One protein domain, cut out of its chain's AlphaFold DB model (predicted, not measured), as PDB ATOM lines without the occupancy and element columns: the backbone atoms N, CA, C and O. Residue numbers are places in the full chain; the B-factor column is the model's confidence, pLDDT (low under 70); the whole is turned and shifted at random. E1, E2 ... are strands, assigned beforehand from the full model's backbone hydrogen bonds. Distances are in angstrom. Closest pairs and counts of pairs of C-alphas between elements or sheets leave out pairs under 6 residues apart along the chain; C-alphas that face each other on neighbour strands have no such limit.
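Overview. This is residues 3 to 51 of the 364 residues of the protein "Lamin tail domain-containing protein" of Nitrosopumilus sp (UniProt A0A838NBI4). There is little regular structure here: a small head of loops round the hairpin of E2 and E3, and an arm holding E1 that reaches away, residues 5 to 10 standing free at its tip. Residues 39 to 51, with no named element, loop back past the hairpin. The 49 printed residues include no named helix and three strands, E1, E2 and E3 in chain order; the sheet, E2 - E3, is antiparallel, and the class is all strand, with 12 residues in named elements. The whole is only just loose, close to compact, with a radius of gyration of the C-alphas of 12.1 A, and elongated, spanning 35 by 23 by 18 A.

Arrangement. E2, residues 24 to 27, and E3, residues 35 to 38, form an antiparallel hairpin at 141 degrees; N 36 and O 26 are 2.8 A apart, within hydrogen-bond range. E1, residues 10 to 13, is apart from both and pairs with no named strand; residues 3 to 4 pair antiparallel with its residues 10 to 12.

Along the chain. E2 measures 10.1 A, E3 9.4 A and E1 7.2 A from first to last C-alpha. E1 begins at C-alpha 10 (202.866, 202.374, 205.097); E3 ends at C-alpha 38 (197.308, 190.166, 184.296).

Size, cuts and confidence. The two farthest C-alphas, of Thr 7 and Ile 39, are 34.9 A apart. The printed part has no cut, and both links are short. Residues 49 to 50 have pLDDT under 70.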
ATOM      1  N   LEU A   3     204.451 198.633 200.695       89.69
ATOM      2  CA  LEU A   3     205.417 199.688 200.419       89.69
ATOM      3  C   LEU A   3     205.471 200.630 201.623       89.69
ATOM      4  O   LEU A   3     204.435 201.113 202.088       89.69
ATOM      5  N   ARG A   4     206.678 200.894 202.120       93.69
ATOM      6  CA  ARG A   4     206.920 201.824 203.227       93.69
ATOM      7  C   ARG A   4     207.859 202.945 202.800       93.69
ATOM      8  O   ARG A   4     208.712 202.726 201.942       93.69
ATOM      9  N   ASN A   5     207.702 204.126 203.388       84.75
ATOM     10  CA  ASN A   5     208.634 205.245 203.208       84.75
ATOM     11  C   ASN A   5     209.887 205.081 204.109       84.75
ATOM     12  O   ASN A   5     209.941 204.158 204.929       84.75
ATOM     13  N   PRO A   6     210.893 205.977 204.013       94.56
ATOM     14  CA  PRO A   6     212.074 205.941 204.882       94.56
ATOM     15  C   PRO A   6     211.786 206.132 206.380       94.56
ATOM     16  O   PRO A   6     212.593 205.714 207.205       94.56
ATOM     17  N   THR A   7     210.647 206.733 206.746       95.25
ATOM     18  CA  THR A   7     210.187 206.855 208.144       95.25
ATOM     19  C   THR A   7     209.404 205.628 208.625       95.25
ATOM     20  O   THR A   7     208.959 205.599 209.768       95.25
ATOM     21  N   ASN A   8     209.320 204.577 207.798       88.56
ATOM     22  CA  ASN A   8     208.669 203.288 208.046       88.56
ATOM     23  C   ASN A   8     207.124 203.305 208.063       88.56
ATOM     24  O   ASN A   8     206.496 202.296 208.409       88.56
ATOM     25  N   ASP A   9     206.500 204.394 207.623       90.50
ATOM     26  CA  ASP A   9     205.051 204.479 207.431       90.50
ATOM     27  C   ASP A   9     204.626 203.683 206.198       90.50
ATOM     28  O   ASP A   9     205.345 203.625 205.199       90.50
ATOM     29  N   VAL A  10     203.443 203.071 206.252       91.31
ATOM     30  CA  VAL A  10     202.866 202.374 205.097       91.31
ATOM     31  C   VAL A  10     202.342 203.406 204.106       91.31
ATOM     32  O   VAL A  10     201.422 204.153 204.421       91.31
ATOM     33  N   ILE A  11     202.921 203.416 202.908       88.44
ATOM     34  CA  ILE A  11     202.515 204.294 201.804       88.44
ATOM     35  C   ILE A  11     201.545 203.580 200.872       88.44
ATOM     36  O   ILE A  11     200.634 204.200 200.337       88.44
ATOM     37  N   ASP A  12     201.729 202.274 200.694       88.56
ATOM     38  CA  ASP A  12     200.825 201.467 199.891       88.56
ATOM     39  C   ASP A  12     200.824 200.014 200.370       88.56
ATOM     40  O   ASP A  12     201.810 199.507 200.918       88.56
ATOM     41  N   TYR A  13     199.715 199.315 200.165       89.75
ATOM     42  CA  TYR A  13     199.644 197.887 200.411       89.75
ATOM     43  C   TYR A  13     198.663 197.209 199.462       89.75
ATOM     44  O   TYR A  13     197.661 197.771 199.031       89.75
ATOM     45  N   VAL A  14     198.951 195.943 199.181       88.50
ATOM     46  CA  VAL A  14     198.067 195.068 198.420       88.50
ATOM     47  C   VAL A  14     197.953 193.718 199.108       88.50
ATOM     48  O   VAL A  14     198.958 193.083 199.466       88.50
ATOM     49  N   LEU A  15     196.705 193.291 199.283       86.50
ATOM     50  CA  LEU A  15     196.334 191.939 199.673       86.50
ATOM     51  C   LEU A  15     195.942 191.187 198.405       86.50
ATOM     52  O   LEU A  15     195.149 191.681 197.608       86.50
ATOM     53  N   PHE A  16     196.505 190.004 198.215       83.00
ATOM     54  CA  PHE A  16     196.177 189.141 197.091       83.00
ATOM     55  C   PHE A  16     196.087 187.698 197.569       83.00
ATOM     56  O   PHE A  16     196.775 187.293 198.509       83.00
ATOM     57  N   THR A  17     195.206 186.935 196.936       81.50
ATOM     58  CA  THR A  17     195.108 185.483 197.107       81.50
ATOM     59  C   THR A  17     196.131 184.785 196.216       81.50
ATOM     60  O   THR A  17     196.892 185.438 195.512       81.50
ATOM     61  N   THR A  18     196.145 183.455 196.190       85.00
ATOM     62  CA  THR A  18     196.999 182.684 195.278       85.00
ATOM     63  C   THR A  18     196.865 183.178 193.832       85.00
ATOM     64  O   THR A  18     195.768 183.171 193.274       85.00
ATOM     65  N   ILE A  19     197.980 183.612 193.238       83.25
ATOM     66  CA  ILE A  19     198.065 184.028 191.832       83.25
ATOM     67  C   ILE A  19     198.538 182.813 191.014       83.25
ATOM     68  O   ILE A  19     199.472 182.135 191.454       83.25
ATOM     69  N   PRO A  20     197.928 182.509 189.852       81.44
ATOM     70  CA  PRO A  20     198.392 181.437 188.974       81.44
ATOM     71  C   PRO A  20     199.846 181.622 188.517       81.44
ATOM     72  O   PRO A  20     200.340 182.743 188.386       81.44
ATOM     73  N   THR A  21     200.528 180.513 188.221       80.88
ATOM     74  CA  THR A  21     201.909 180.534 187.722       80.88
ATOM     75  C   THR A  21     202.024 181.388 186.457       80.88
ATOM     76  O   THR A  21     201.194 181.284 185.555       80.88
ATOM     77  N   ASN A  22     203.087 182.195 186.381       78.38
ATOM     78  CA  ASN A  22     203.410 183.073 185.251       78.38
ATOM     79  C   ASN A  22     202.410 184.219 184.987       78.38
ATOM     80  O   ASN A  22     202.412 184.783 183.899       78.38
ATOM     81  N   GLN A  23     201.580 184.583 185.968       84.06
ATOM     82  CA  GLN A  23     200.737 185.783 185.922       84.06
ATOM     83  C   GLN A  23     201.244 186.838 186.911       84.06
ATOM     84  O   GLN A  23     201.993 186.534 187.842       84.06
ATOM     85  N   SER A  24     200.842 188.092 186.707       88.44
ATOM     86  CA  SER A  24     201.184 189.202 187.604       88.44
ATOM     87  C   SER A  24     199.930 189.821 188.213       88.44
ATOM     88  O   SER A  24     198.846 189.690 187.658       88.44
ATOM     89  N   PHE A  25     200.056 190.470 189.369       89.06
ATOM     90  CA  PHE A  25     198.963 191.215 189.995       89.06
ATOM     91  C   PHE A  25     199.331 192.689 190.004       89.06
ATOM     92  O   PHE A  25     200.386 193.051 190.526       89.06
ATOM     93  N   ALA A  26     198.495 193.515 189.385       90.00
ATOM     94  CA  ALA A  26     198.829 194.898 189.073       90.00
ATOM     95  C   ALA A  26     197.597 195.809 189.125       90.00
ATOM     96  O   ALA A  26     196.461 195.334 189.043       90.00
ATOM     97  N   ARG A  27     197.824 197.119 189.265       89.38
ATOM     98  CA  ARG A  27     196.765 198.138 189.225       89.38
ATOM     99  C   ARG A  27     196.315 198.357 187.783       89.38
ATOM    100  O   ARG A  27     197.150 198.460 186.891       89.38
ATOM    101  N   CYS A  28     195.008 198.418 187.565       85.31
ATOM    102  CA  CYS A  28     194.410 198.602 186.250       85.31
ATOM    103  C   CYS A  28     193.378 199.732 186.256       85.31
ATOM    104  O   CYS A  28     192.277 199.525 186.772       85.31
ATOM    105  N   PRO A  29     193.670 200.905 185.668       80.44
ATOM    106  CA  PRO A  29     194.970 201.349 185.135       80.44
ATOM    107  C   PRO A  29     196.031 201.607 186.230       80.44
ATOM    108  O   PRO A  29     195.741 201.502 187.419       80.44
ATOM    109  N   ASP A  30     197.254 201.969 185.842       80.38
ATOM    110  CA  ASP A  30     198.335 202.386 186.741       80.38
ATOM    111  C   ASP A  30     197.861 203.428 187.758       80.38
ATOM    112  O   ASP A  30     197.135 204.368 187.432       80.38
ATOM    113  N   GLY A  31     198.253 203.235 189.019       78.44
ATOM    114  CA  GLY A  31     197.843 204.098 190.128       78.44
ATOM    115  C   GLY A  31     196.373 203.963 190.559       78.44
ATOM    116  O   GLY A  31     196.011 204.529 191.589       78.44
ATOM    117  N   SER A  32     195.529 203.195 189.852       83.81
ATOM    118  CA  SER A  32     194.135 202.962 190.260       83.81
ATOM    119  C   SER A  32     194.048 202.097 191.515       83.81
ATOM    120  O   SER A  32     194.957 201.330 191.819       83.81
ATOM    121  N   THR A  33     192.928 202.151 192.236       81.94
ATOM    122  CA  THR A  33     192.649 201.233 193.356       81.94
ATOM    123  C   THR A  33     192.292 199.810 192.912       81.94
ATOM    124  O   THR A  33     192.228 198.914 193.753       81.94
ATOM    125  N   ASP A  34     192.085 199.593 191.613       84.75
ATOM    126  CA  ASP A  34     191.609 198.334 191.047       84.75
ATOM    127  C   ASP A  34     192.775 197.402 190.733       84.75
ATOM    128  O   ASP A  34     193.431 197.509 189.697       84.75
ATOM    129  N   TRP A  35     193.010 196.439 191.617       88.19
ATOM    130  CA  TRP A  35     193.994 195.393 191.385       88.19
ATOM    131  C   TRP A  35     193.404 194.233 190.585       88.19
ATOM    132  O   TRP A  35     192.346 193.698 190.922       88.19
ATOM    133  N   LYS A  36     194.106 193.816 189.531       88.00
ATOM    134  CA  LYS A  36     193.703 192.715 188.653       88.00
ATOM    135  C   LYS A  36     194.871 191.779 188.383       88.00
ATOM    136  O   LYS A  36     196.034 192.179 188.410       88.00
ATOM    137  N   ILE A  37     194.544 190.517 188.117       85.81
ATOM    138  CA  ILE A  37     195.520 189.550 187.624       85.81
ATOM    139  C   ILE A  37     195.688 189.775 186.121       85.81
ATOM    140  O   ILE A  37     194.706 189.773 185.376       85.81
ATOM    141  N   LEU A  38     196.927 189.980 185.688       84.56
ATOM    142  CA  LEU A  38     197.308 190.166 184.296       84.56
ATOM    143  C   LEU A  38     197.999 188.912 183.777       84.56
ATOM    144  O   LEU A  38     198.878 188.347 184.435       84.56
ATOM    145  N   ILE A  39     197.618 188.518 182.561       79.62
ATOM    146  CA  ILE A  39     198.188 187.359 181.864       79.62
ATOM    147  C   ILE A  39     199.658 187.618 181.509       79.62
ATOM    148  O   ILE A  39     200.479 186.717 181.631       79.62
ATOM    149  N   ASN A  40     199.993 188.857 181.136       78.19
ATOM    150  CA  ASN A  40     201.354 189.279 180.828       78.19
ATOM    151  C   ASN A  40     201.870 190.217 181.921       78.19
ATOM    152  O   ASN A  40     201.186 191.164 182.303       78.19
ATOM    153  N   ALA A  41     203.082 189.963 182.414       81.69
ATOM    154  CA  ALA A  41     203.738 190.858 183.358       81.69
ATOM    155  C   ALA A  41     204.268 192.112 182.646       81.69
ATOM    156  O   ALA A  41     205.104 192.021 181.753       81.69
ATOM    157  N   SER A  42     203.833 193.280 183.098       79.44
ATOM    158  CA  SER A  42     204.255 194.613 182.638       79.44
ATOM    159  C   SER A  42     205.424 195.150 183.468       79.44
ATOM    160  O   SER A  42     205.418 196.273 183.967       79.44
ATOM    161  N   ARG A  43     206.452 194.323 183.699       82.25
ATOM    162  CA  ARG A  43     207.631 194.783 184.449       82.25
ATOM    163  C   ARG A  43     208.290 195.936 183.688       82.25
ATOM    164  O   ARG A  43     208.655 195.763 182.531       82.25
ATOM    165  N   ASN A  44     208.510 197.056 184.378       78.81
ATOM    166  CA  ASN A  44     209.117 198.277 183.833       78.81
ATOM    167  C   ASN A  44     208.326 198.901 182.666       78.81
ATOM    168  O   ASN A  44     208.881 199.682 181.898       78.81
ATOM    169  N   THR A  45     207.046 198.556 182.524       78.25
ATOM    170  CA  THR A  45     206.130 199.123 181.532       78.25
ATOM    171  C   THR A  45     204.781 199.426 182.191       78.25
ATOM    172  O   THR A  45     204.523 199.004 183.316       78.25
ATOM    173  N   SER A  46     203.920 200.192 181.520       82.19
ATOM    174  CA  SER A  46     202.586 200.506 182.048       82.19
ATOM    175  C   SER A  46     201.710 199.253 182.151       82.19
ATOM    176  O   SER A  46     201.710 198.414 181.246       82.19
ATOM    177  N   ASN A  47     200.903 199.143 183.212       81.12
ATOM    178  CA  ASN A  47     199.916 198.066 183.327       81.12
ATOM    179  C   ASN A  47     198.709 198.287 182.401       81.12
ATOM    180  O   ASN A  47     198.002 197.331 182.085       81.12
ATOM    181  N   ASN A  48     198.476 199.520 181.931       73.50
ATOM    182  CA  ASN A  48     197.275 199.909 181.185       73.50
ATOM    183  C   ASN A  48     197.080 199.111 179.893       73.50
ATOM    184  O   ASN A  48     195.954 198.741 179.569       73.50
ATOM    185  N   SER A  49     198.163 198.836 179.164       67.25
ATOM    186  CA  SER A  49     198.135 198.063 177.914       67.25
ATOM    187  C   SER A  49     197.874 196.571 178.137       67.25
ATOM    188  O   SER A  49     197.452 195.873 177.218       67.25
ATOM    189  N   SER A  50     198.089 196.094 179.362       66.31
ATOM    190  CA  SER A  50     197.872 194.707 179.777       66.31
ATOM    191  C   SER A  50     196.531 194.507 180.486       66.31
ATOM    192  O   SER A  50     196.172 193.372 180.812       66.31
ATOM    193  N   CYS A  51     195.778 195.582 180.738       77.62
ATOM    194  CA  CYS A  51     194.511 195.503 181.445       77.62
ATOM    195  C   CYS A  51     193.449 194.780 180.607       77.62
ATOM    196  O   CYS A  51     193.234 195.130 179.445       77.62
TER     197      CYS A  51